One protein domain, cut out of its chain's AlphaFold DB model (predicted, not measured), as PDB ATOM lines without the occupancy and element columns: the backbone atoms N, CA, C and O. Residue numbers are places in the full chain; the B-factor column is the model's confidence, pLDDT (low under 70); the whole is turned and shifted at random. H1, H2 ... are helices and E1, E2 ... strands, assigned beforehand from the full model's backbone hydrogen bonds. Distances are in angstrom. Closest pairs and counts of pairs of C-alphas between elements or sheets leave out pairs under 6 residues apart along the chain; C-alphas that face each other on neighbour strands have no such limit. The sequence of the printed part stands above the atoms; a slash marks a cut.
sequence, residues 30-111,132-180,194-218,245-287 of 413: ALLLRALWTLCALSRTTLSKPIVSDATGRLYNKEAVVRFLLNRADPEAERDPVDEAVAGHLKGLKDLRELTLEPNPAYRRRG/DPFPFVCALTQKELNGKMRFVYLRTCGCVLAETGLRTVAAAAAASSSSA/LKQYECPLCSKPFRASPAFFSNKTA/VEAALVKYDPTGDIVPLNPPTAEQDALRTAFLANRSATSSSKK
ATOM      1  N   ALA A  30     155.048 190.192 116.510       84.00
ATOM      2  CA  ALA A  30     155.515 190.961 115.363       84.00
ATOM      3  C   ALA A  30     156.991 190.691 115.005       84.00
ATOM      4  O   ALA A  30     157.321 190.600 113.821       84.00
ATOM      5  N   LEU A  31     157.874 190.519 115.995       85.31
ATOM      6  CA  LEU A  31     159.290 190.210 115.767       85.31
ATOM      7  C   LEU A  31     159.480 188.777 115.270       85.31
ATOM      8  O   LEU A  31     160.278 188.548 114.360       85.31
ATOM      9  N   LEU A  32     158.709 187.825 115.807       84.62
ATOM     10  CA  LEU A  32     158.715 186.435 115.337       84.62
ATOM     11  C   LEU A  32     158.264 186.352 113.881       84.62
ATOM     12  O   LEU A  32     158.919 185.721 113.050       84.62
ATOM     13  N   LEU A  33     157.174 187.053 113.560       86.06
ATOM     14  CA  LEU A  33     156.681 187.149 112.197       86.06
ATOM     15  C   LEU A  33     157.755 187.768 111.300       86.06
ATOM     16  O   LEU A  33     158.103 187.196 110.275       86.06
ATOM     17  N   ARG A  34     158.379 188.873 111.713       87.81
ATOM     18  CA  ARG A  34     159.465 189.490 110.943       87.81
ATOM     19  C   ARG A  34     160.629 188.528 110.692       87.81
ATOM     20  O   ARG A  34     161.121 188.470 109.564       87.81
ATOM     21  N   ALA A  35     161.043 187.750 111.689       89.75
ATOM     22  CA  ALA A  35     162.119 186.771 111.549       89.75
ATOM     23  C   ALA A  35     161.799 185.704 110.488       89.75
ATOM     24  O   ALA A  35     162.640 185.435 109.632       89.75
ATOM     25  N   LEU A  36     160.569 185.176 110.468       90.00
ATOM     26  CA  LEU A  36     160.128 184.168 109.490       90.00
ATOM     27  C   LEU A  36     160.258 184.631 108.028       90.00
ATOM     28  O   LEU A  36     160.532 183.819 107.145       90.00
ATOM     29  N   TRP A  37     160.056 185.925 107.765       90.88
ATOM     30  CA  TRP A  37     160.059 186.495 106.409       90.88
ATOM     31  C   TRP A  37     161.375 187.174 106.015       90.88
ATOM     32  O   TRP A  37     161.538 187.565 104.860       90.88
ATOM     33  N   THR A  38     162.318 187.323 106.948       90.19
ATOM     34  CA  THR A  38     163.593 188.018 106.702       90.19
ATOM     35  C   THR A  38     164.819 187.136 106.899       90.19
ATOM     36  O   THR A  38     165.860 187.438 106.313       90.19
ATOM     37  N   LEU A  39     164.718 186.049 107.669       92.69
ATOM     38  CA  LEU A  39     165.831 185.161 107.996       92.69
ATOM     39  C   LEU A  39     165.674 183.781 107.350       92.69
ATOM     40  O   LEU A  39     164.576 183.271 107.150       92.69
ATOM     41  N   CYS A  40     166.809 183.164 107.035       94.12
ATOM     42  CA  CYS A  40     166.878 181.778 106.595       94.12
ATOM     43  C   CYS A  40     166.662 180.829 107.780       94.12
ATOM     44  O   CYS A  40     167.356 180.944 108.790       94.12
ATOM     45  N   ALA A  41     165.801 179.822 107.617       92.38
ATOM     46  CA  ALA A  41     165.472 178.877 108.687       92.38
ATOM     47  C   ALA A  41     166.657 178.005 109.165       92.38
ATOM     48  O   ALA A  41     166.670 177.586 110.315       92.38
ATOM     49  N   LEU A  42     167.661 177.755 108.310       92.25
ATOM     50  CA  LEU A  42     168.891 177.028 108.676       92.25
ATOM     51  C   LEU A  42     169.978 177.962 109.237       92.25
ATOM     52  O   LEU A  42     170.316 177.939 110.419       92.25
ATOM     53  N   SER A  43     170.515 178.846 108.391       91.25
ATOM     54  CA  SER A  43     171.661 179.690 108.757       91.25
ATOM     55  C   SER A  43     171.330 180.861 109.686       91.25
ATOM     56  O   SER A  43     172.257 181.480 110.199       91.25
ATOM     57  N   ARG A  44     170.048 181.218 109.869       89.25
ATOM     58  CA  ARG A  44     169.576 182.417 110.611       89.25
ATOM     59  C   ARG A  44     170.126 183.742 110.090       89.25
ATOM     60  O   ARG A  44     170.032 184.775 110.744       89.25
ATOM     61  N   THR A  45     170.736 183.722 108.916       91.75
ATOM     62  CA  THR A  45     171.208 184.921 108.233       91.75
ATOM     63  C   THR A  45     170.056 185.547 107.467       91.75
ATOM     64  O   THR A  45     169.095 184.860 107.116       91.75
ATOM     65  N   THR A  46     170.175 186.827 107.129       91.81
ATOM     66  CA  THR A  46     169.216 187.494 106.244       91.81
ATOM     67  C   THR A  46     169.053 186.728 104.932       91.81
ATOM     68  O   THR A  46     170.035 186.209 104.385       91.81
ATOM     69  N   LEU A  47     167.826 186.668 104.422       92.94
ATOM     70  CA  LEU A  47     167.523 186.021 103.153       92.94
ATOM     71  C   LEU A  47     168.217 186.753 101.999       92.94
ATOM     72  O   LEU A  47     168.079 187.966 101.835       92.94
ATOM     73  N   SER A  48     168.960 186.005 101.190       90.44
ATOM     74  CA  SER A  48     169.697 186.510 100.032       90.44
ATOM     75  C   SER A  48     169.386 185.653  98.812       90.44
ATOM     76  O   SER A  48     169.400 184.425  98.890       90.44
ATOM     77  N   LYS A  49     169.123 186.290  97.666       90.12
ATOM     78  CA  LYS A  49     168.910 185.569  96.404       90.12
ATOM     79  C   LYS A  49     170.185 184.783  96.046       90.12
ATOM     80  O   LYS A  49     171.259 185.374  96.125       90.12
ATOM     81  N   PRO A  50     170.096 183.504  95.635       94.88
ATOM     82  CA  PRO A  50     168.885 182.714  95.373       94.88
ATOM     83  C   PRO A  50     168.217 182.148  96.644       94.88
ATOM     84  O   PRO A  50     168.838 181.436  97.437       94.88
ATOM     85  N   ILE A  51     166.916 182.428  96.789       95.56
ATOM     86  CA  ILE A  51     166.072 181.962  97.902       95.56
ATOM     87  C   ILE A  51     165.306 180.723  97.454       95.56
ATOM     88  O   ILE A  51     164.850 180.634  96.312       95.56
ATOM     89  N   VAL A  52     165.169 179.765  98.357       96.31
ATOM     90  CA  VAL A  52     164.630 178.441  98.079       96.31
ATOM     91  C   VAL A  52     163.599 178.081  99.138       96.31
ATOM     92  O   VAL A  52     163.797 178.396 100.309       96.31
ATOM     93  N   SER A  53     162.527 177.397  98.749       95.38
ATOM     94  CA  SER A  53     161.562 176.823  99.684       95.38
ATOM     95  C   SER A  53     161.415 175.316  99.551       95.38
ATOM     96  O   SER A  53     161.652 174.727  98.491       95.38
ATOM     97  N   ASP A  54     161.028 174.693 100.659       93.25
ATOM     98  CA  ASP A  54     160.644 173.289 100.722       93.25
ATOM     99  C   ASP A  54     159.124 173.107 100.629       93.25
ATOM    100  O   ASP A  54     158.356 174.060 100.726       93.25
ATOM    101  N   ALA A  55     158.674 171.857 100.497       88.81
ATOM    102  CA  ALA A  55     157.247 171.525 100.451       88.81
ATOM    103  C   ALA A  55     156.459 171.900 101.726       88.81
ATOM    104  O   ALA A  55     155.233 171.878 101.698       88.81
ATOM    105  N   THR A  56     157.141 172.235 102.827       89.81
ATOM    106  CA  THR A  56     156.505 172.709 104.068       89.81
ATOM    107  C   THR A  56     156.307 174.224 104.086       89.81
ATOM    108  O   THR A  56     155.652 174.744 104.986       89.81
ATOM    109  N   GLY A  57     156.855 174.938 103.096       91.06
ATOM    110  CA  GLY A  57     156.719 176.382 102.961       91.06
ATOM    111  C   GLY A  57     157.799 177.202 103.658       91.06
ATOM    112  O   GLY A  57     157.660 178.422 103.718       91.06
ATOM    113  N   ARG A  58     158.857 176.579 104.189       93.12
ATOM    114  CA  ARG A  58     159.947 177.286 104.877       93.12
ATOM    115  C   ARG A  58     160.909 177.908 103.876       93.12
ATOM    116  O   ARG A  58     161.162 177.340 102.814       93.12
ATOM    117  N   LEU A  59     161.464 179.063 104.235       94.88
ATOM    118  CA  LEU A  59     162.411 179.811 103.411       94.88
ATOM    119  C   LEU A  59     163.861 179.539 103.824       94.88
ATOM    120  O   LEU A  59     164.231 179.633 104.998       94.88
ATOM    121  N   TYR A  60     164.699 179.260 102.830       95.81
ATOM    122  CA  TYR A  60     166.118 178.989 103.003       95.81
ATOM    123  C   TYR A  60     166.964 179.756 101.988       95.81
ATOM    124  O   TYR A  60     166.568 179.967 100.839       95.81
ATOM    125  N   ASN A  61     168.187 180.095 102.386       95.81
ATOM    126  CA  ASN A  61     169.232 180.488 101.449       95.81
ATOM    127  C   ASN A  61     169.786 179.230 100.779       95.81
ATOM    128  O   ASN A  61     170.151 178.276 101.473       95.81
ATOM    129  N   LYS A  62     169.900 179.225  99.443       96.06
ATOM    130  CA  LYS A  62     170.384 178.048  98.697       96.06
ATOM    131  C   LYS A  62     171.732 177.548  99.217       96.06
ATOM    132  O   LYS A  62     171.921 176.347  99.374       96.06
ATOM    133  N   GLU A  63     172.636 178.465  99.546       95.25
ATOM    134  CA  GLU A  63     173.954 178.126 100.086       95.25
ATOM    135  C   GLU A  63     173.880 177.389 101.427       95.25
ATOM    136  O   GLU A  63     174.626 176.442 101.650       95.25
ATOM    137  N   ALA A  64     172.977 177.806 102.320       94.50
ATOM    138  CA  ALA A  64     172.816 177.176 103.628       94.50
ATOM    139  C   ALA A  64     172.330 175.730 103.481       94.50
ATOM    140  O   ALA A  64     172.820 174.840 104.170       94.50
ATOM    141  N   VAL A  65     171.421 175.478 102.534       94.50
ATOM    142  CA  VAL A  65     170.933 174.119 102.279       94.50
ATOM    143  C   VAL A  65     172.004 173.244 101.638       94.50
ATOM    144  O   VAL A  65     172.115 172.072 101.979       94.50
ATOM    145  N   VAL A  66     172.815 173.793 100.729       94.44
ATOM    146  CA  VAL A  66     173.939 173.050 100.141       94.44
ATOM    147  C   VAL A  66     174.944 172.656 101.223       94.44
ATOM    148  O   VAL A  66     175.287 171.482 101.302       94.44
ATOM    149  N   ARG A  67     175.337 173.588 102.105       92.56
ATOM    150  CA  ARG A  67     176.212 173.291 103.254       92.56
ATOM    151  C   ARG A  67     175.617 172.197 104.147       92.56
ATOM    152  O   ARG A  67     176.301 171.236 104.469       92.56
ATOM    153  N   PHE A  68     174.322 172.282 104.459       92.75
ATOM    154  CA  PHE A  68     173.625 171.260 105.244       92.75
ATOM    155  C   PHE A  68     173.615 169.875 104.570       92.75
ATOM    156  O   PHE A  68     173.792 168.859 105.236       92.75
ATOM    157  N   LEU A  69     173.405 169.809 103.252       92.44
ATOM    158  CA  LEU A  69     173.394 168.543 102.513       92.44
ATOM    159  C   LEU A  69     174.791 167.920 102.388       92.44
ATOM    160  O   LEU A  69     174.881 166.695 102.398       92.44
ATOM    161  N   LEU A  70     175.844 168.737 102.289       92.06
ATOM    162  CA  LEU A  70     177.238 168.278 102.297       92.06
ATOM    163  C   LEU A  70     177.609 167.708 103.670       92.06
ATOM    164  O   LEU A  70     177.947 166.534 103.752       92.06
ATOM    165  N   ASN A  71     177.352 168.455 104.748       90.19
ATOM    166  CA  ASN A  71     177.582 167.985 106.120       90.19
ATOM    167  C   ASN A  71     176.788 166.711 106.459       90.19
ATOM    168  O   ASN A  71     177.140 165.976 107.370       90.19
ATOM    169  N   ARG A  72     175.677 166.447 105.759       87.81
ATOM    170  CA  ARG A  72     174.905 165.205 105.914       87.81
ATOM    171  C   ARG A  72     175.505 164.029 105.137       87.81
ATOM    172  O   ARG A  72     175.237 162.883 105.493       87.81
ATOM    173  N   ALA A  73     176.200 164.297 104.037       86.94
ATOM    174  CA  ALA A  73     176.874 163.277 103.243       86.94
ATOM    175  C   ALA A  73     178.189 162.836 103.904       86.94
ATOM    176  O   ALA A  73     178.539 161.660 103.810       86.94
ATOM    177  N   ASP A  74     178.855 163.760 104.596       88.50
ATOM    178  CA  ASP A  74     180.102 163.509 105.307       88.50
ATOM    179  C   ASP A  74     179.829 162.806 106.653       88.50
ATOM    180  O   ASP A  74     179.135 163.361 107.506       88.50
ATOM    181  N   PRO A  75     180.350 161.587 106.887       78.75
ATOM    182  CA  PRO A  75     180.095 160.840 108.123       78.75
ATOM    183  C   PRO A  75     180.827 161.406 109.352       78.75
ATOM    184  O   PRO A  75     180.458 161.082 110.476       78.75
ATOM    185  N   GLU A  76     181.854 162.232 109.144       79.62
ATOM    186  CA  GLU A  76     182.686 162.829 110.201       79.62
ATOM    187  C   GLU A  76     182.205 164.222 110.636       79.62
ATOM    188  O   GLU A  76     182.638 164.736 111.668       79.62
ATOM    189  N   ALA A  77     181.312 164.851 109.867       81.81
ATOM    190  CA  ALA A  77     180.820 166.185 110.174       81.81
ATOM    191  C   ALA A  77     179.827 166.148 111.346       81.81
ATOM    192  O   ALA A  77     178.876 165.363 111.373       81.81
ATOM    193  N   GLU A  78     180.021 167.037 112.322       76.88
ATOM    194  CA  GLU A  78     179.109 167.162 113.457       76.88
ATOM    195  C   GLU A  78     177.746 167.677 112.982       76.88
ATOM    196  O   GLU A  78     177.635 168.719 112.327       76.88
ATOM    197  N   ARG A  79     176.688 166.935 113.313       80.00
ATOM    198  CA  ARG A  79     175.331 167.254 112.880       80.00
ATOM    199  C   ARG A  79     174.598 168.002 113.982       80.00
ATOM    200  O   ARG A  79     174.278 167.438 115.025       80.00
ATOM    201  N   ASP A  80     174.303 169.272 113.729       82.25
ATOM    202  CA  ASP A  80     173.563 170.083 114.687       82.25
ATOM    203  C   ASP A  80     172.104 169.575 114.780       82.25
ATOM    204  O   ASP A  80     171.379 169.579 113.777       82.25
ATOM    205  N   PRO A  81     171.615 169.170 115.972       84.25
ATOM    206  CA  PRO A  81     170.283 168.568 116.134       84.25
ATOM    207  C   PRO A  81     169.149 169.536 115.771       84.25
ATOM    208  O   PRO A  81     168.039 169.124 115.427       84.25
ATOM    209  N   VAL A  82     169.443 170.835 115.823       84.00
ATOM    210  CA  VAL A  82     168.540 171.916 115.437       84.00
ATOM    211  C   VAL A  82     168.265 171.895 113.936       84.00
ATOM    212  O   VAL A  82     167.108 171.894 113.509       84.00
ATOM    213  N   ASP A  83     169.319 171.804 113.132       86.12
ATOM    214  CA  ASP A  83     169.205 171.796 111.678       86.12
ATOM    215  C   ASP A  83     168.519 170.508 111.196       86.12
ATOM    216  O   ASP A  83     167.765 170.517 110.218       86.12
ATOM    217  N   GLU A  84     168.678 169.401 111.930       86.62
ATOM    218  CA  GLU A  84     167.931 168.168 111.676       86.62
ATOM    219  C   GLU A  84     166.425 168.301 111.901       86.62
ATOM    220  O   GLU A  84     165.627 167.803 111.099       86.62
ATOM    221  N   ALA A  85     166.018 168.945 112.993       86.25
ATOM    222  CA  ALA A  85     164.608 169.175 113.268       86.25
ATOM    223  C   ALA A  85     163.998 170.075 112.185       86.25
ATOM    224  O   ALA A  85     162.906 169.791 111.676       86.25
ATOM    225  N   VAL A  86     164.745 171.100 111.755       86.88
ATOM    226  CA  VAL A  86     164.283 172.063 110.755       86.88
ATOM    227  C   VAL A  86     164.190 171.461 109.351       86.88
ATOM    228  O   VAL A  86     163.155 171.618 108.705       86.88
ATOM    229  N   ALA A  87     165.235 170.770 108.889       88.81
ATOM    230  CA  ALA A  87     165.409 170.357 107.492       88.81
ATOM    231  C   ALA A  87     165.597 168.841 107.291       88.81
ATOM    232  O   ALA A  87     165.972 168.391 106.208       88.81
ATOM    233  N   GLY A  88     165.332 168.012 108.303       87.94
ATOM    234  CA  GLY A  88     165.586 166.566 108.244       87.94
ATOM    235  C   GLY A  88     164.837 165.812 107.134       87.94
ATOM    236  O   GLY A  88     165.305 164.761 106.684       87.94
ATOM    237  N   HIS A  89     163.704 166.342 106.654       87.88
ATOM    238  CA  HIS A  89     162.939 165.794 105.521       87.88
ATOM    239  C   HIS A  89     163.620 165.989 104.162       87.88
ATOM    240  O   HIS A  89     163.307 165.250 103.223       87.88
ATOM    241  N   LEU A  90     164.553 166.936 104.047       91.81
ATOM    242  CA  LEU A  90     165.291 167.201 102.816       91.81
ATOM    243  C   LEU A  90     166.360 166.128 102.606       91.81
ATOM    244  O   LEU A  90     167.243 165.946 103.443       91.81
ATOM    245  N   LYS A  91     166.307 165.422 101.472       88.56
ATOM    246  CA  LYS A  91     167.359 164.461 101.080       88.56
ATOM    247  C   LYS A  91     168.209 164.969  99.918       88.56
ATOM    248  O   LYS A  91     169.250 164.392  99.636       88.56
ATOM    249  N   GLY A  92     167.766 166.010  99.217       90.94
ATOM    250  CA  GLY A  92     168.549 166.636  98.158       90.94
ATOM    251  C   GLY A  92     167.864 167.852  97.547       90.94
ATOM    252  O   GLY A  92     166.726 168.179  97.878       90.94
ATOM    253  N   LEU A  93     168.536 168.478  96.580       92.44
ATOM    254  CA  LEU A  93     168.077 169.710  95.920       92.44
ATOM    255  C   LEU A  93     166.776 169.555  95.109       92.44
ATOM    256  O   LEU A  93     166.178 170.546  94.719       92.44
ATOM    257  N   LYS A  94     166.313 168.323  94.860       90.62
ATOM    258  CA  LYS A  94     165.029 168.050  94.182       90.62
ATOM    259  C   LYS A  94     163.815 168.309  95.070       90.62
ATOM    260  O   LYS A  94     162.715 168.501  94.560       90.62
ATOM    261  N   ASP A  95     164.015 168.263  96.384       90.69
ATOM    262  CA  ASP A  95     162.960 168.501  97.373       90.69
ATOM    263  C   ASP A  95     162.701 170.005  97.574       90.69
ATOM    264  O   ASP A  95     161.826 170.400  98.339       90.69
ATOM    265  N   LEU A  96     163.470 170.834  96.870       94.19
ATOM    266  CA  LEU A  96     163.539 172.270  97.006       94.19
ATOM    267  C   LEU A  96     163.135 172.958  95.708       94.19
ATOM    268  O   LEU A  96     163.388 172.453  94.610       94.19
ATOM    269  N   ARG A  97     162.553 174.151  95.833       95.38
ATOM    270  CA  ARG A  97     162.241 175.005  94.693       95.38
ATOM    271  C   ARG A  97     162.807 176.402  94.881       95.38
ATOM    272  O   ARG A  97     162.556 177.048  95.888       95.38
ATOM    273  N   GLU A  98     163.544 176.872  93.880       96.31
ATOM    274  CA  GLU A  98     164.000 178.260  93.823       96.31
ATOM    275  C   GLU A  98     162.818 179.202  93.590       96.31
ATOM    276  O   GLU A  98     161.997 178.982  92.692       96.31
ATOM    277  N   LEU A  99     162.744 180.239  94.422       95.44
ATOM    278  CA  LEU A  99     161.672 181.219  94.425       95.44
ATOM    279  C   LEU A  99     162.063 182.479  93.657       95.44
ATOM    280  O   LEU A  99     163.142 183.043  93.840       95.44
ATOM    281  N   THR A 100     161.128 182.965  92.846       93.19
ATOM    282  CA  THR A 100     161.224 184.263  92.170       93.19
ATOM    283  C   THR A 100     160.520 185.310  93.029       93.19
ATOM    284  O   THR A 100     159.320 185.540  92.887       93.19
ATOM    285  N   LEU A 101     161.270 185.888  93.969       91.25
ATOM    286  CA  LEU A 101     160.810 186.962  94.851       91.25
ATOM    287  C   LEU A 101     161.177 188.331  94.274       91.25
ATOM    288  O   LEU A 101     162.337 188.576  93.914       91.25
ATOM    289  N   GLU A 102     160.209 189.238  94.227       91.81
ATOM    290  CA  GLU A 102     160.424 190.614  93.788       91.81
ATOM    291  C   GLU A 102     160.924 191.467  94.965       91.81
ATOM    292  O   GLU A 102     160.364 191.376  96.061       91.81
ATOM    293  N   PRO A 103     162.027 192.225  94.805       91.44
ATOM    294  CA  PRO A 103     162.535 193.071  95.877       91.44
ATOM    295  C   PRO A 103     161.608 194.273  96.083       91.44
ATOM    296  O   PRO A 103     161.114 194.854  95.122       91.44
ATOM    297  N   ASN A 104     161.394 194.662  97.335       90.75
ATOM    298  CA  ASN A 104     160.613 195.848  97.659       90.75
ATOM    299  C   ASN A 104     161.436 197.117  97.357       90.75
ATOM    300  O   ASN A 104     162.504 197.278  97.954       90.75
ATOM    301  N   PRO A 105     160.971 198.045  96.503       85.94
ATOM    302  CA  PRO A 105     161.669 199.312  96.271       85.94
ATOM    303  C   PRO A 105     161.741 200.192  97.528       85.94
ATOM    304  O   PRO A 105     162.686 200.964  97.680       85.94
ATOM    305  N   ALA A 106     160.785 200.058  98.454       83.69
ATOM    306  CA  ALA A 106     160.800 200.770  99.731       83.69
ATOM    307  C   ALA A 106     161.812 200.182 100.731       83.69
ATOM    308  O   ALA A 106     162.140 200.816 101.735       83.69
ATOM    309  N   TYR A 107     162.341 198.982 100.467       83.06
ATOM    310  CA  TYR A 107     163.319 198.360 101.344       83.06
ATOM    311  C   TYR A 107     164.713 198.936 101.113       83.06
ATOM    312  O   TYR A 107     165.452 198.540 100.210       83.06
ATOM    313  N   ARG A 108     165.116 199.847 101.998       73.75
ATOM    314  CA  ARG A 108     166.502 200.305 102.078       73.75
ATOM    315  C   ARG A 108     167.296 199.342 102.954       73.75
ATOM    316  O   ARG A 108     167.147 199.321 104.173       73.75
ATOM    317  N   ARG A 109     168.168 198.537 102.337       63.00
ATOM    318  CA  ARG A 109     169.107 197.688 103.084       63.00
ATOM    319  C   ARG A 109     170.021 198.596 103.908       63.00
ATOM    320  O   ARG A 109     170.778 199.382 103.342       63.00
ATOM    321  N   ARG A 110     169.960 198.468 105.235       58.91
ATOM    322  CA  ARG A 110     170.865 199.149 106.169       58.91
ATOM    323  C   ARG A 110     172.315 198.831 105.751       58.91
ATOM    324  O   ARG A 110     172.719 197.672 105.805       58.91
ATOM    325  N   GLY A 111     173.045 199.829 105.240       53.53
ATOM    326  CA  GLY A 111     174.416 199.676 104.722       53.53
ATOM    327  C   GLY A 111     174.565 199.319 103.230       53.53
ATOM    328  O   GLY A 111     175.604 198.786 102.847       53.53
ATOM    329  N   ASP A 132     159.837 198.729 110.197       75.38
ATOM    330  CA  ASP A 132     160.725 198.682 109.027       75.38
ATOM    331  C   ASP A 132     160.081 197.911 107.842       75.38
ATOM    332  O   ASP A 132     159.643 196.766 108.046       75.38
ATOM    333  N   PRO A 133     160.114 198.435 106.600       85.56
ATOM    334  CA  PRO A 133     159.591 197.742 105.421       85.56
ATOM    335  C   PRO A 133     160.169 196.332 105.251       85.56
ATOM    336  O   PRO A 133     161.319 196.056 105.621       85.56
ATOM    337  N   PHE A 134     159.387 195.419 104.673       89.00
ATOM    338  CA  PHE A 134     159.869 194.065 104.375       89.00
ATOM    339  C   PHE A 134     160.700 194.031 103.079       89.00
ATOM    340  O   PHE A 134     160.403 194.785 102.152       89.00
ATOM    341  N   PRO A 135     161.704 193.135 102.953       89.75
ATOM    342  CA  PRO A 135     162.604 193.106 101.793       89.75
ATOM    343  C   PRO A 135     161.957 192.719 100.462       89.75
ATOM    344  O   PRO A 135     162.511 193.019  99.405       89.75
ATOM    345  N   PHE A 136     160.822 192.020 100.500       92.62
ATOM    346  CA  PHE A 136     160.194 191.428  99.323       92.62
ATOM    347  C   PHE A 136     158.720 191.819  99.216       92.62
ATOM    348  O   PHE A 136     158.029 191.973 100.226       92.62
ATOM    349  N   VAL A 137     158.237 191.916  97.978       93.81
ATOM    350  CA  VAL A 137     156.835 192.181  97.624       93.81
ATOM    351  C   VAL A 137     156.295 191.091  96.700       93.81
ATOM    352  O   VAL A 137     157.041 190.378  96.025       93.81
ATOM    353  N   CYS A 138     154.974 190.931  96.682       93.31
ATOM    354  CA  CYS A 138     154.304 190.074  95.713       93.31
ATOM    355  C   CYS A 138     154.183 190.784  94.360       93.31
ATOM    356  O   CYS A 138     153.537 191.823  94.281       93.31
ATOM    357  N   ALA A 139     154.672 190.160  93.290       91.31
ATOM    358  CA  ALA A 139     154.668 190.744  91.947       91.31
ATOM    359  C   ALA A 139     153.273 191.060  91.369       91.31
ATOM    360  O   ALA A 139     153.131 191.957  90.550       91.31
ATOM    361  N   LEU A 140     152.218 190.348  91.793       91.81
ATOM    362  CA  LEU A 140     150.851 190.626  91.319       91.81
ATOM    363  C   LEU A 140     150.139 191.721  92.107       91.81
ATOM    364  O   LEU A 140     149.369 192.486  91.546       91.81
ATOM    365  N   THR A 141     150.303 191.723  93.431       92.00
ATOM    366  CA  THR A 141     149.500 192.584  94.318       92.00
ATOM    367  C   THR A 141     150.286 193.765  94.865       92.00
ATOM    368  O   THR A 141     149.698 194.606  95.536       92.00
ATOM    369  N   GLN A 142     151.602 193.790  94.638       91.31
ATOM    370  CA  GLN A 142     152.565 194.741  95.201       91.31
ATOM    371  C   GLN A 142     152.515 194.846  96.735       91.31
ATOM    372  O   GLN A 142     153.051 195.778  97.326       91.31
ATOM    373  N   LYS A 143     151.903 193.863  97.409       91.81
ATOM    374  CA  LYS A 143     151.831 193.799  98.869       91.81
ATOM    375  C   LYS A 143     153.127 193.238  99.436       91.81
ATOM    376  O   LYS A 143     153.662 192.252  98.923       91.81
ATOM    377  N   GLU A 144     153.596 193.853 100.513       91.50
ATOM    378  CA  GLU A 144     154.789 193.428 101.240       91.50
ATOM    379  C   GLU A 144     154.616 192.042 101.865       91.50
ATOM    380  O   GLU A 144     153.566 191.732 102.435       91.50
ATOM    381  N   LEU A 145     155.670 191.224 101.805       89.56
ATOM    382  CA  LEU A 145     155.727 189.895 102.416       89.56
ATOM    383  C   LEU A 145     155.889 190.000 103.941       89.56
ATOM    384  O   LEU A 145     156.936 189.697 104.503       89.56
ATOM    385  N   ASN A 146     154.832 190.464 104.603       85.62
ATOM    386  CA  ASN A 146     154.811 190.766 106.032       85.62
ATOM    387  C   ASN A 146     154.265 189.633 106.913       85.62
ATOM    388  O   ASN A 146     154.257 189.762 108.133       85.62
ATOM    389  N   GLY A 147     153.737 188.563 106.313       83.44
ATOM    390  CA  GLY A 147     153.096 187.455 107.025       83.44
ATOM    391  C   GLY A 147     151.718 187.736 107.624       83.44
ATOM    392  O   GLY A 147     151.090 186.807 108.118       83.44
ATOM    393  N   LYS A 148     151.210 188.974 107.555       86.81
ATOM    394  CA  LYS A 148     149.834 189.310 107.971       86.81
ATOM    395  C   LYS A 148     148.803 188.726 107.006       86.81
ATOM    396  O   LYS A 148     147.684 188.407 107.386       86.81
ATOM    397  N   MET A 149     149.191 188.594 105.744       89.25
ATOM    398  CA  MET A 149     148.421 187.923 104.706       89.25
ATOM    399  C   MET A 149     149.134 186.647 104.265       89.25
ATOM    400  O   MET A 149     150.361 186.555 104.309       89.25
ATOM    401  N   ARG A 150     148.358 185.657 103.817       90.44
ATOM    402  CA  ARG A 150     148.910 184.385 103.346       90.44
ATOM    403  C   ARG A 150     149.511 184.561 101.952       90.44
ATOM    404  O   ARG A 150     148.860 185.080 101.039       90.44
ATOM    405  N   PHE A 151     150.746 184.101 101.791       94.06
ATOM    406  CA  PHE A 151     151.404 183.996 100.493       94.06
ATOM    407  C   PHE A 151     151.606 182.530 100.143       94.06
ATOM    408  O   PHE A 151     151.751 181.673 101.013       94.06
ATOM    409  N   VAL A 152     151.608 182.257  98.850       94.38
ATOM    410  CA  VAL A 152     151.775 180.930  98.273       94.38
ATOM    411  C   VAL A 152     152.802 181.014  97.158       94.38
ATOM    412  O   VAL A 152     153.005 182.073  96.559       94.38
ATOM    413  N   TYR A 153     153.439 179.901  96.841       94.94
ATOM    414  CA  TYR A 153     154.252 179.790  95.641       94.94
ATOM    415  C   TYR A 153     153.823 178.582  94.818       94.94
ATOM    416  O   TYR A 153     153.250 177.619  95.329       94.94
ATOM    417  N   LEU A 154     154.095 178.654  93.519       94.88
ATOM    418  CA  LEU A 154     153.792 177.577  92.585       94.88
ATOM    419  C   LEU A 154     155.015 176.681  92.401       94.88
ATOM    420  O   LEU A 154     156.083 177.146  92.002       94.88
ATOM    421  N   ARG A 155     154.864 175.377  92.623       92.81
ATOM    422  CA  ARG A 155     155.954 174.395  92.534       92.81
ATOM    423  C   ARG A 155     156.537 174.262  91.122       92.81
ATOM    424  O   ARG A 155     157.731 173.986  90.975       92.81
ATOM    425  N   THR A 156     155.727 174.482  90.085       92.56
ATOM    426  CA  THR A 156     156.125 174.341  88.673       92.56
ATOM    427  C   THR A 156     157.035 175.470  88.195       92.56
ATOM    428  O   THR A 156     158.001 175.214  87.467       92.56
ATOM    429  N   CYS A 157     156.779 176.710  88.625       92.94
ATOM    430  CA  CYS A 157     157.510 177.894  88.169       92.94
ATOM    431  C   CYS A 157     158.363 178.575  89.247       92.94
ATOM    432  O   CYS A 157     159.417 179.100  88.898       92.94
ATOM    433  N   GLY A 158     158.006 178.486  90.528       94.00
ATOM    434  CA  GLY A 158     158.679 179.185  91.630       94.00
ATOM    435  C   GLY A 158     158.205 180.628  91.832       94.00
ATOM    436  O   GLY A 158     158.789 181.358  92.627       94.00
ATOM    437  N   CYS A 159     157.164 181.066  91.120       95.00
ATOM    438  CA  CYS A 159     156.574 182.388  91.310       95.00
ATOM    439  C   CYS A 159     155.855 182.477  92.662       95.00
ATOM    440  O   CYS A 159     155.099 181.568  93.015       95.00
ATOM    441  N   VAL A 160     156.066 183.584  93.381       95.19
ATOM    442  CA  VAL A 160     155.478 183.844  94.704       95.19
ATOM    443  C   VAL A 160     154.351 184.859  94.599       95.19
ATOM    444  O   VAL A 160     154.523 185.947  94.050       95.19
ATOM    445  N   LEU A 161     153.190 184.501  95.141       94.62
ATOM    446  CA  LEU A 161     151.930 185.204  94.958       94.62
ATOM    447  C   LEU A 161     151.184 185.358  96.283       94.62
ATOM    448  O   LEU A 161     151.222 184.489  97.150       94.62
ATOM    449  N   ALA A 162     150.446 186.454  96.421       94.19
ATOM    450  CA  ALA A 162     149.425 186.576  97.447       94.19
ATOM    451  C   ALA A 162     148.320 185.544  97.190       94.19
ATOM    452  O   ALA A 162     147.845 185.425  96.058       94.19
ATOM    453  N   GLU A 163     147.869 184.847  98.233       92.19
ATOM    454  CA  GLU A 163     146.807 183.842  98.108       92.19
ATOM    455  C   GLU A 163     145.528 184.453  97.513       92.19
ATOM    456  O   GLU A 163     144.926 183.902  96.593       92.19
ATOM    457  N   THR A 164     145.159 185.646  97.986       91.69
ATOM    458  CA  THR A 164     143.999 186.402  97.502       91.69
ATOM    459  C   THR A 164     144.141 186.804  96.038       91.69
ATOM    460  O   THR A 164     143.197 186.626  95.277       91.69
ATOM    461  N   GLY A 165     145.322 187.269  95.622       91.38
ATOM    462  CA  GLY A 165     145.585 187.649  94.234       91.38
ATOM    463  C   GLY A 165     145.552 186.456  93.276       91.38
ATOM    464  O   GLY A 165     144.980 186.548  92.192       91.38
ATOM    465  N   LEU A 166     146.109 185.307  93.676       91.50
ATOM    466  CA  LEU A 166     146.033 184.095  92.857       91.50
ATOM    467  C   LEU A 166     144.585 183.611  92.725       91.50
ATOM    468  O   LEU A 166     144.170 183.229  91.633       91.50
ATOM    469  N   ARG A 167     143.809 183.658  93.813       89.88
ATOM    470  CA  ARG A 167     142.396 183.266  93.801       89.88
ATOM    471  C   ARG A 167     141.572 184.114  92.847       89.88
ATOM    472  O   ARG A 167     140.837 183.550  92.049       89.88
ATOM    473  N   THR A 168     141.712 185.436  92.891       89.12
ATOM    474  CA  THR A 168     140.929 186.331  92.028       89.12
ATOM    475  C   THR A 168     141.294 186.165  90.559       89.12
ATOM    476  O   THR A 168     140.403 186.055  89.722       89.12
ATOM    477  N   VAL A 169     142.590 186.095  90.235       88.31
ATOM    478  CA  VAL A 169     143.044 186.035  88.838       88.31
ATOM    479  C   VAL A 169     142.775 184.666  88.220       88.31
ATOM    480  O   VAL A 169     142.264 184.591  87.107       88.31
ATOM    481  N   ALA A 170     143.055 183.573  88.934       83.81
ATOM    482  CA  ALA A 170     142.812 182.237  88.400       83.81
ATOM    483  C   ALA A 170     141.317 181.871  88.383       83.81
ATOM    484  O   ALA A 170     140.894 181.163  87.473       83.81
ATOM    485  N   ALA A 171     140.499 182.379  89.318       77.12
ATOM    486  CA  ALA A 171     139.043 182.229  89.236       77.12
ATOM    487  C   ALA A 171     138.460 183.014  88.050       77.12
ATOM    488  O   ALA A 171     137.633 182.473  87.320       77.12
ATOM    489  N   ALA A 172     138.930 184.244  87.806       79.25
ATOM    490  CA  ALA A 172     138.541 185.019  86.628       79.25
ATOM    491  C   ALA A 172     138.964 184.318  85.324       79.25
ATOM    492  O   ALA A 172     138.143 184.150  84.425       79.25
ATOM    493  N   ALA A 173     140.201 183.815  85.256       75.25
ATOM    494  CA  ALA A 173     140.705 183.058  84.109       75.25
ATOM    495  C   ALA A 173     139.926 181.750  83.873       75.25
ATOM    496  O   ALA A 173     139.721 181.332  82.733       75.25
ATOM    497  N   ALA A 174     139.461 181.094  84.939       66.25
ATOM    498  CA  ALA A 174     138.638 179.891  84.848       66.25
ATOM    499  C   ALA A 174     137.188 180.170  84.424       66.25
ATOM    500  O   ALA A 174     136.548 179.262  83.901       66.25
ATOM    501  N   ALA A 175     136.678 181.388  84.643       63.47
ATOM    502  CA  ALA A 175     135.372 181.824  84.152       63.47
ATOM    503  C   ALA A 175     135.420 182.228  82.669       63.47
ATOM    504  O   ALA A 175     134.462 181.990  81.939       63.47
ATOM    505  N   SER A 176     136.538 182.803  82.213       57.19
ATOM    506  CA  SER A 176     136.723 183.215  80.815       57.19
ATOM    507  C   SER A 176     137.194 182.087  79.895       57.19
ATOM    508  O   SER A 176     137.044 182.187  78.681       57.19
ATOM    509  N   SER A 177     137.779 181.018  80.443       47.50
ATOM    510  CA  SER A 177     138.232 179.863  79.667       47.50
ATOM    511  C   SER A 177     137.294 178.671  79.858       47.50
ATOM    512  O   SER A 177     137.139 178.132  80.955       47.50
ATOM    513  N   SER A 178     136.718 178.191  78.758       43.91
ATOM    514  CA  SER A 178     136.081 176.875  78.625       43.91
ATOM    515  C   SER A 178     137.127 175.751  78.748       43.91
ATOM    516  O   SER A 178     137.376 174.997  77.807       43.91
ATOM    517  N   SER A 179     137.833 175.695  79.881       47.16
ATOM    518  CA  SER A 179     139.073 174.934  80.020       47.16
ATOM    519  C   SER A 179     138.850 173.422  80.019       47.16
ATOM    520  O   SER A 179     138.187 172.860  80.893       47.16
ATOM    521  N   ALA A 180     139.490 172.822  79.015       42.47
ATOM    522  CA  ALA A 180     139.846 171.434  78.780       42.47
ATOM    523  C   ALA A 180     139.782 170.489  79.993       42.47
ATOM    524  O   ALA A 180     140.374 170.705  81.051       42.47
ATOM    525  N   LEU A 194     142.212 167.406  90.546       81.06
ATOM    526  CA  LEU A 194     143.081 168.566  90.313       81.06
ATOM    527  C   LEU A 194     142.851 169.153  88.913       81.06
ATOM    528  O   LEU A 194     143.157 168.503  87.909       81.06
ATOM    529  N   LYS A 195     142.398 170.410  88.842       85.19
ATOM    530  CA  LYS A 195     142.242 171.158  87.584       85.19
ATOM    531  C   LYS A 195     143.550 171.870  87.221       85.19
ATOM    532  O   LYS A 195     144.315 172.274  88.099       85.19
ATOM    533  N   GLN A 196     143.815 171.987  85.922       88.38
ATOM    534  CA  GLN A 196     144.965 172.713  85.388       88.38
ATOM    535  C   GLN A 196     144.621 174.198  85.209       88.38
ATOM    536  O   GLN A 196     143.547 174.531  84.712       88.38
ATOM    537  N   TYR A 197     145.543 175.065  85.614       89.88
ATOM    538  CA  TYR A 197     145.470 176.522  85.529       89.88
ATOM    539  C   TYR A 197     146.802 177.074  85.013       89.88
ATOM    540  O   TYR A 197     147.811 176.368  85.010       89.88
ATOM    541  N   GLU A 198     146.825 178.342  84.610       92.06
ATOM    542  CA  GLU A 198     148.029 179.020  84.124       92.06
ATOM    543  C   GLU A 198     148.521 180.062  85.126       92.06
ATOM    544  O   GLU A 198     147.740 180.797  85.734       92.06
ATOM    545  N   CYS A 199     149.838 180.121  85.327       92.50
ATOM    546  CA  CYS A 199     150.443 181.096  86.223       92.50
ATOM    547  C   CYS A 199     150.278 182.521  85.660       92.50
ATOM    548  O   CYS A 199     150.764 182.786  84.563       92.50
ATOM    549  N   PRO A 200     149.734 183.481  86.425       91.12
ATOM    550  CA  PRO A 200     149.517 184.851  85.944       91.12
ATOM    551  C   PRO A 200     150.802 185.666  85.720       91.12
ATOM    552  O   PRO A 200     150.741 186.744  85.146       91.12
ATOM    553  N   LEU A 201     151.962 185.176  86.172       91.25
ATOM    554  CA  LEU A 201     153.251 185.858  85.989       91.25
ATOM    555  C   LEU A 201     154.092 185.296  84.840       91.25
ATOM    556  O   LEU A 201     154.954 185.991  84.318       91.25
ATOM    557  N   CYS A 202     153.912 184.022  84.485       92.25
ATOM    558  CA  CYS A 202     154.789 183.357  83.511       92.25
ATOM    559  C   CYS A 202     154.081 182.346  82.603       92.25
ATOM    560  O   CYS A 202     154.755 181.585  81.912       92.25
ATOM    561  N   SER A 203     152.749 182.272  82.667       90.88
ATOM    562  CA  SER A 203     151.874 181.397  81.871       90.88
ATOM    563  C   SER A 203     152.173 179.894  81.955       90.88
ATOM    564  O   SER A 203     151.570 179.092  81.251       90.88
ATOM    565  N   LYS A 204     153.078 179.463  82.842       92.06
ATOM    566  CA  LYS A 204     153.363 178.041  83.053       92.06
ATOM    567  C   LYS A 204     152.144 177.346  83.664       92.06
ATOM    568  O   LYS A 204     151.554 177.895  84.603       92.06
ATOM    569  N   PRO A 205     151.799 176.136  83.195       92.81
ATOM    570  CA  PRO A 205     150.685 175.395  83.752       92.81
ATOM    571  C   PRO A 205     150.998 174.917  85.174       92.81
ATOM    572  O   PRO A 205     152.140 174.581  85.506       92.81
ATOM    573  N   PHE A 206     149.971 174.873  86.013       92.06
ATOM    574  CA  PHE A 206     150.017 174.307  87.355       92.06
ATOM    575  C   PHE A 206     148.692 173.612  87.683       92.06
ATOM    576  O   PHE A 206     147.647 173.923  87.110       92.06
ATOM    577  N   ARG A 207     148.733 172.645  88.596       90.69
ATOM    578  CA  ARG A 207     147.586 171.855  89.043       90.69
ATOM    579  C   ARG A 207     147.165 172.293  90.435       90.69
ATOM    580  O   ARG A 207     147.995 172.403  91.337       90.69
ATOM    581  N   ALA A 208     145.873 172.511  90.628       87.25
ATOM    582  CA  ALA A 208     145.333 172.911  91.919       87.25
ATOM    583  C   ALA A 208     143.980 172.257  92.197       87.25
ATOM    584  O   ALA A 208     143.186 172.013  91.283       87.25
ATOM    585  N   SER A 209     143.726 171.999  93.479       83.75
ATOM    586  CA  SER A 209     142.419 171.556  93.954       83.75
ATOM    587  C   SER A 209     141.402 172.697  93.791       83.75
ATOM    588  O   SER A 209     141.703 173.832  94.172       83.75
ATOM    589  N   PRO A 210     140.190 172.441  93.265       79.12
ATOM    590  CA  PRO A 210     139.109 173.425  93.216       79.12
ATOM    591  C   PRO A 210     138.779 174.027  94.590       79.12
ATOM    592  O   PRO A 210     138.395 175.194  94.666       79.12
ATOM    593  N   ALA A 211     139.003 173.270  95.673       81.75
ATOM    594  CA  ALA A 211     138.806 173.729  97.047       81.75
ATOM    595  C   ALA A 211     139.672 174.953  97.396       81.75
ATOM    596  O   ALA A 211     139.274 175.798  98.198       81.75
ATOM    597  N   PHE A 212     140.835 175.105  96.750       83.44
ATOM    598  CA  PHE A 212     141.673 176.287  96.922       83.44
ATOM    599  C   PHE A 212     140.962 177.579  96.491       83.44
ATOM    600  O   PHE A 212     141.160 178.617  97.125       83.44
ATOM    601  N   PHE A 213     140.138 177.517  95.442       82.25
ATOM    602  CA  PHE A 213     139.465 178.670  94.833       82.25
ATOM    603  C   PHE A 213     138.060 178.915  95.376       82.25
ATOM    604  O   PHE A 213     137.527 180.013  95.228       82.25
ATOM    605  N   SER A 214     137.458 177.923  96.028       76.62
ATOM    606  CA  SER A 214     136.189 178.109  96.720       76.62
ATOM    607  C   SER A 214     136.384 178.930  98.000       76.62
ATOM    608  O   SER A 214     137.180 178.567  98.863       76.62
ATOM    609  N   ASN A 215     135.601 180.001  98.159       62.78
ATOM    610  CA  ASN A 215     135.507 180.760  99.416       62.78
ATOM    611  C   ASN A 215     134.773 180.005 100.535       62.78
ATOM    612  O   ASN A 215     134.646 180.533 101.637       62.78
ATOM    613  N   LYS A 216     134.282 178.785 100.279       50.59
ATOM    614  CA  LYS A 216     133.654 177.954 101.301       50.59
ATOM    615  C   LYS A 216     134.750 177.455 102.245       50.59
ATOM    616  O   LYS A 216     135.389 176.438 101.995       50.59
ATOM    617  N   THR A 217     134.992 178.209 103.316       40.34
ATOM    618  CA  THR A 217     135.629 177.690 104.531       40.34
ATOM    619  C   THR A 217     134.960 176.363 104.873       40.34
ATOM    620  O   THR A 217     133.742 176.256 104.737       40.34
ATOM    621  N   ALA A 218     135.745 175.354 105.244       40.53
ATOM    622  CA  ALA A 218     135.317 173.986 105.515       40.53
ATOM    623  C   ALA A 218     134.263 173.890 106.645       40.53
ATOM    624  O   ALA A 218     134.548 173.459 107.751       40.53
ATOM    625  N   VAL A 245     143.787 172.215 110.389       77.31
ATOM    626  CA  VAL A 245     144.872 171.484 109.720       77.31
ATOM    627  C   VAL A 245     144.318 170.621 108.583       77.31
ATOM    628  O   VAL A 245     144.870 170.622 107.481       77.31
ATOM    629  N   GLU A 246     143.197 169.937 108.808       76.19
ATOM    630  CA  GLU A 246     142.485 169.181 107.771       76.19
ATOM    631  C   GLU A 246     141.968 170.102 106.658       76.19
ATOM    632  O   GLU A 246     142.194 169.836 105.477       76.19
ATOM    633  N   ALA A 247     141.358 171.237 107.007       74.44
ATOM    634  CA  ALA A 247     140.920 172.238 106.037       74.44
ATOM    635  C   ALA A 247     142.097 172.814 105.232       74.44
ATOM    636  O   ALA A 247     141.970 173.045 104.024       74.44
ATOM    637  N   ALA A 248     143.251 173.022 105.871       74.25
ATOM    638  CA  ALA A 248     144.471 173.442 105.201       74.25
ATOM    639  C   ALA A 248     144.985 172.366 104.240       74.25
ATOM    640  O   ALA A 248     145.370 172.720 103.132       74.25
ATOM    641  N   LEU A 249     144.929 171.079 104.592       72.19
ATOM    642  CA  LEU A 249     145.340 169.980 103.710       72.19
ATOM    643  C   LEU A 249     144.391 169.802 102.510       72.19
ATOM    644  O   LEU A 249     144.836 169.499 101.408       72.19
ATOM    645  N   VAL A 250     143.092 170.056 102.696       75.06
ATOM    646  CA  VAL A 250     142.099 170.064 101.604       75.06
ATOM    647  C   VAL A 250     142.329 171.246 100.655       75.06
ATOM    648  O   VAL A 250     142.220 171.119  99.432       75.06
ATOM    649  N   LYS A 251     142.653 172.416 101.214       78.94
ATOM    650  CA  LYS A 251     142.939 173.642 100.459       78.94
ATOM    651  C   LYS A 251     144.290 173.578  99.742       78.94
ATOM    652  O   LYS A 251     144.398 174.008  98.595       78.94
ATOM    653  N   TYR A 252     145.302 173.059 100.423       79.44
ATOM    654  CA  TYR A 252     146.678 172.897  99.973       79.44
ATOM    655  C   TYR A 252     146.968 171.414  99.802       79.44
ATOM    656  O   TYR A 252     147.711 170.809 100.573       79.44
ATOM    657  N   ASP A 253     146.343 170.838  98.776       78.44
ATOM    658  CA  ASP A 253     146.539 169.436  98.448       78.44
ATOM    659  C   ASP A 253     148.042 169.170  98.205       78.44
ATOM    660  O   ASP A 253     148.638 169.805  97.326       78.44
ATOM    661  N   PRO A 254     148.670 168.237  98.944       74.75
ATOM    662  CA  PRO A 254     150.100 167.934  98.841       74.75
ATOM    663  C   PRO A 254     150.499 167.344  97.478       74.75
ATOM    664  O   PRO A 254     151.691 167.247  97.162       74.75
ATOM    665  N   THR A 255     149.524 166.901  96.680       79.75
ATOM    666  CA  THR A 255     149.715 166.448  95.296       79.75
ATOM    667  C   THR A 255     149.569 167.580  94.274       79.75
ATOM    668  O   THR A 255     149.997 167.423  93.127       79.75
ATOM    669  N   GLY A 256     149.001 168.715  94.685       85.12
ATOM    670  CA  GLY A 256     148.907 169.934  93.897       85.12
ATOM    671  C   GLY A 256     150.222 170.716  93.833       85.12
ATOM    672  O   GLY A 256     151.235 170.370  94.444       85.12
ATOM    673  N   ASP A 257     150.194 171.805  93.067       90.69
ATOM    674  CA  ASP A 257     151.357 172.664  92.831       90.69
ATOM    675  C   ASP A 257     151.359 173.944  93.681       90.69
ATOM    676  O   ASP A 257     152.332 174.695  93.626       90.69
ATOM    677  N   ILE A 258     150.298 174.217  94.448       92.25
ATOM    678  CA  ILE A 258     150.202 175.398  95.318       92.25
ATOM    679  C   ILE A 258     150.724 175.038  96.706       92.25
ATOM    680  O   ILE A 258     150.133 174.206  97.389       92.25
ATOM    681  N   VAL A 259     151.784 175.715  97.149       92.81
ATOM    682  CA  VAL A 259     152.360 175.520  98.485       92.81
ATOM    683  C   VAL A 259     152.302 176.838  99.267       92.81
ATOM    684  O   VAL A 259     152.739 177.867  98.739       92.81
ATOM    685  N   PRO A 260     151.765 176.857 100.502       93.19
ATOM    686  CA  PRO A 260     151.765 178.052 101.341       93.19
ATOM    687  C   PRO A 260     153.173 178.369 101.854       93.19
ATOM    688  O   PRO A 260     153.940 177.465 102.162       93.19
ATOM    689  N   LEU A 261     153.515 179.655 101.963       93.56
ATOM    690  CA  LEU A 261     154.760 180.124 102.578       93.56
ATOM    691  C   LEU A 261     154.564 180.369 104.072       93.56
ATOM    692  O   LEU A 261     153.609 181.038 104.461       93.56
ATOM    693  N   ASN A 262     155.496 179.855 104.878       91.69
ATOM    694  CA  ASN A 262     155.506 179.936 106.339       91.69
ATOM    695  C   ASN A 262     154.115 179.712 106.981       91.69
ATOM    696  O   ASN A 262     153.646 180.579 107.723       91.69
ATOM    697  N   PRO A 263     153.429 178.582 106.711       90.19
ATOM    698  CA  PRO A 263     152.181 178.267 107.403       90.19
ATOM    699  C   PRO A 263     152.445 178.031 108.907       90.19
ATOM    700  O   PRO A 263     153.602 177.849 109.298       90.19
ATOM    701  N   PRO A 264     151.422 178.034 109.780       88.06
ATOM    702  CA  PRO A 264     151.606 177.721 111.199       88.06
ATOM    703  C   PRO A 264     152.212 176.323 111.388       88.06
ATOM    704  O   PRO A 264     152.059 175.445 110.541       88.06
ATOM    705  N   THR A 265     152.899 176.096 112.509       86.12
ATOM    706  CA  THR A 265     153.694 174.870 112.731       86.12
ATOM    707  C   THR A 265     152.878 173.583 112.589       86.12
ATOM    708  O   THR A 265     153.365 172.624 112.007       86.12
ATOM    709  N   ALA A 266     151.617 173.576 113.036       86.81
ATOM    710  CA  ALA A 266     150.728 172.421 112.891       86.81
ATOM    711  C   ALA A 266     150.440 172.076 111.414       86.81
ATOM    712  O   ALA A 266     150.486 170.912 111.021       86.81
ATOM    713  N   GLU A 267     150.209 173.093 110.575       86.94
ATOM    714  CA  GLU A 267     150.052 172.910 109.129       86.94
ATOM    715  C   GLU A 267     151.380 172.480 108.475       86.94
ATOM    716  O   GLU A 267     151.376 171.627 107.587       86.94
ATOM    717  N   GLN A 268     152.527 173.013 108.923       88.06
ATOM    718  CA  GLN A 268     153.848 172.595 108.423       88.06
ATOM    719  C   GLN A 268     154.095 171.101 108.655       88.06
ATOM    720  O   GLN A 268     154.569 170.411 107.750       88.06
ATOM    721  N   ASP A 269     153.764 170.597 109.845       86.19
ATOM    722  CA  ASP A 269     153.952 169.190 110.198       86.19
ATOM    723  C   ASP A 269     153.038 168.276 109.371       86.19
ATOM    724  O   ASP A 269     153.493 167.247 108.867       86.19
ATOM    725  N   ALA A 270     151.787 168.680 109.129       87.50
ATOM    726  CA  ALA A 270     150.869 167.958 108.246       87.50
ATOM    727  C   ALA A 270     151.345 167.937 106.781       87.50
ATOM    728  O   ALA A 270     151.324 166.896 106.120       87.50
ATOM    729  N   LEU A 271     151.853 169.061 106.268       85.81
ATOM    730  CA  LEU A 271     152.450 169.113 104.930       85.81
ATOM    731  C   LEU A 271     153.717 168.249 104.847       85.81
ATOM    732  O   LEU A 271     153.959 167.584 103.836       85.81
ATOM    733  N   ARG A 272     154.514 168.206 105.921       87.56
ATOM    734  CA  ARG A 272     155.719 167.372 106.012       87.56
ATOM    735  C   ARG A 272     155.377 165.885 105.964       87.56
ATOM    736  O   ARG A 272     156.015 165.149 105.207       87.56
ATOM    737  N   THR A 273     154.397 165.431 106.744       86.56
ATOM    738  CA  THR A 273     153.971 164.021 106.754       86.56
ATOM    739  C   THR A 273     153.396 163.614 105.400       86.56
ATOM    740  O   THR A 273     153.809 162.591 104.846       86.56
ATOM    741  N   ALA A 274     152.554 164.458 104.802       84.62
ATOM    742  CA  ALA A 274     151.991 164.225 103.477       84.62
ATOM    743  C   ALA A 274     153.064 164.167 102.374       84.62
ATOM    744  O   ALA A 274     153.050 163.275 101.521       84.62
ATOM    745  N   PHE A 275     154.054 165.066 102.407       84.44
ATOM    746  CA  PHE A 275     155.166 165.051 101.455       84.44
ATOM    747  C   PHE A 275     155.992 163.759 101.551       84.44
ATOM    748  O   PHE A 275     156.347 163.159 100.529       84.44
ATOM    749  N   LEU A 276     156.283 163.296 102.770       85.94
ATOM    750  CA  LEU A 276     157.009 162.044 102.991       85.94
ATOM    751  C   LEU A 276     156.205 160.819 102.527       85.94
ATOM    752  O   LEU A 276     156.795 159.911 101.933       85.94
ATOM    753  N   ALA A 277     154.884 160.821 102.719       84.69
ATOM    754  CA  ALA A 277     153.989 159.781 102.211       84.69
ATOM    755  C   ALA A 277     153.973 159.733 100.670       84.69
ATOM    756  O   ALA A 277     154.168 158.675 100.070       84.69
ATOM    757  N   ASN A 278     153.873 160.884  99.998       81.75
ATOM    758  CA  ASN A 278     153.925 160.954  98.531       81.75
ATOM    759  C   ASN A 278     155.279 160.479  97.976       81.75
ATOM    760  O   ASN A 278     155.374 159.824  96.928       81.75
ATOM    761  N   ARG A 279     156.362 160.763  98.699       82.56
ATOM    762  CA  ARG A 279     157.702 160.299  98.338       82.56
ATOM    763  C   ARG A 279     157.856 158.782  98.478       82.56
ATOM    764  O   ARG A 279     158.477 158.156  97.618       82.56
ATOM    765  N   SER A 280     157.312 158.178  99.534       79.12
ATOM    766  CA  SER A 280     157.356 156.721  99.699       79.12
ATOM    767  C   SER A 280     156.503 156.023  98.632       79.12
ATOM    768  O   SER A 280     156.984 155.067  98.018       79.12
ATOM    769  N   ALA A 281     155.328 156.566  98.296       77.06
ATOM    770  CA  ALA A 281     154.449 156.057  97.239       77.06
ATOM    771  C   ALA A 281     155.086 156.105  95.835       77.06
ATOM    772  O   ALA A 281     155.008 155.145  95.070       77.06
ATOM    773  N   THR A 282     155.785 157.190  95.488       70.75
ATOM    774  CA  THR A 282     156.501 157.284  94.198       70.75
ATOM    775  C   THR A 282     157.703 156.340  94.123       70.75
ATOM    776  O   THR A 282     157.997 155.785  93.062       70.75
ATOM    777  N   SER A 283     158.389 156.104  95.246       66.19
ATOM    778  CA  SER A 283     159.482 155.126  95.306       66.19
ATOM    779  C   SER A 283     158.979 153.682  95.183       66.19
ATOM    780  O   SER A 283     159.589 152.877  94.474       66.19
ATOM    781  N   SER A 284     157.834 153.364  95.797       61.09
ATOM    782  CA  SER A 284     157.227 152.035  95.742       61.09
ATOM    783  C   SER A 284     156.572 151.763  94.389       61.09
ATOM    784  O   SER A 284     156.699 150.646  93.893       61.09
ATOM    785  N   SER A 285     155.972 152.759  93.727       60.50
ATOM    786  CA  SER A 285     155.447 152.601  92.362       60.50
ATOM    787  C   SER A 285     156.568 152.415  91.338       60.50
ATOM    788  O   SER A 285     156.451 151.574  90.449       60.50
ATOM    789  N   LYS A 286     157.707 153.107  91.501       61.25
ATOM    790  CA  LYS A 286     158.901 152.885  90.675       61.25
ATOM    791  C   LYS A 286     159.507 151.501  90.917       61.25
ATOM    792  O   LYS A 286     159.934 150.865  89.957       61.25
ATOM    793  N   LYS A 287     159.484 151.010  92.162       58.91
ATOM    794  CA  LYS A 287     159.885 149.637  92.508       58.91
ATOM    795  C   LYS A 287     158.921 148.605  91.915       58.91
ATOM    796  O   LYS A 287     159.385 147.660  91.296       58.91
TER     797      LYS A 287
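This is residues 30 to 111, 132 to 180, 194 to 218 and 245 to 287 of the 413 residues of the protein "Replication termination factor 2" of Tilletia indica (UniProt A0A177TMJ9). Two small three-stranded sheets, E2 E1 E3 and E5 E4 E8, sit next to each other in the middle of a domain whose outline is only just flat. E2 E1 E3 has H2 and H3 toward one end, and E5 E4 E8 has H4 and the hairpin E6 E7 toward the other. The long helix H6 runs off across the length of the body, and its residues 280 to 287 stick out; unnamed stretches, residues 99 to 111 and 132 to 150, lie on the side away from that tip, tied by a short antiparallel pairing of residues 102 to 103 with 136 to 137. The printed part has 199 residues, mixed helices and strands, in the order H1 E1 E2 H2 H3 E3 E4 E5 H4 E6 E7 H5 E8 H6, and its three sheets are antiparallel. It is compact, with a radius of gyration of the C-alphas of 17.4 A and spans of 58 by 53 by 29 A.

One sheet has E2 (59 to 61), E1 (51 to 54, 10.6 A) and E3 (96 to 98). The second has E5 (160 to 162), E4 (151 to 154, 10.5 A) and E8 (258 to 260); the third has E6 (195 to 198) and E7 (205 to 208). H1 is residues 30 to 38, from C-alpha 30 at (155.515, 190.961, 115.363); H2 is 62 to 73, 16.8 A; H3 is 81 to 87; H4 is 163 to 176, 20.0 A; H5 is 245 to 251. H6, residues 265 to 287, is 32.9 A long and ends with C-alpha 287 at (159.885, 149.637, 92.508).

In the first sheet N 53 and O 97 of E1 and E3 are 2.9 A apart, and in the hairpin E1 and E2 N 60 and O 52 are 2.8 A apart. E2, H2 H3, E3 form a split strand-helix-strand unit, two strands of one sheet joined through helices, with E1 between them in the sheet, and its crossover is right-handed. H2 only grazes this sheet, with residues 62 to 65, and is close to but not clearly touching H3, Phe 68 and Asp 83 having the closest C-alphas at 7.8 A. H1 is not on this sheet; the closest C-alphas of H1 and E2 are those of Trp 37 and Leu 59, 7.7 A. In the second sheet N 153 and O 259 of E4 and E8 are 2.9 A apart, and in the hairpin E4 and E5 N 152 and O 161 are 2.8 A apart. H4 is on this sheet, over E5 and E4, at a height over the sheet of 13.0 A, and stands up from it at 43 degrees. The closest C-alphas of H4 and E6 are those of Ala 170 and Tyr 197, 6.9 A; in the hairpin E6 and E7 N 197 and O 206 are 2.8 A apart. H5 touches H6, residues 266 to 271 alone, at a steep tilt of 61 degrees, the same way; the closest C-alphas are those of Val 245 and Glu 267, 5.4 A. In all six helices every O i to N i+4 pair is within hydrogen-bond range.

The C-alphas of Glu 76 and Ser 176, the two farthest apart, are 58.2 A apart. Residues 112 to 131, 181 to 193 and 219 to 244 are not printed, with C-alpha gaps of 14.4 A, 12.3 A and 10.7 A. Of the links printed whole, H1 to E1 is long. The mean pLDDT of the printed part is 85.0, and it is under 70 in residues 109 to 111, 174 to 180, 215 to 218 and 283 to 287.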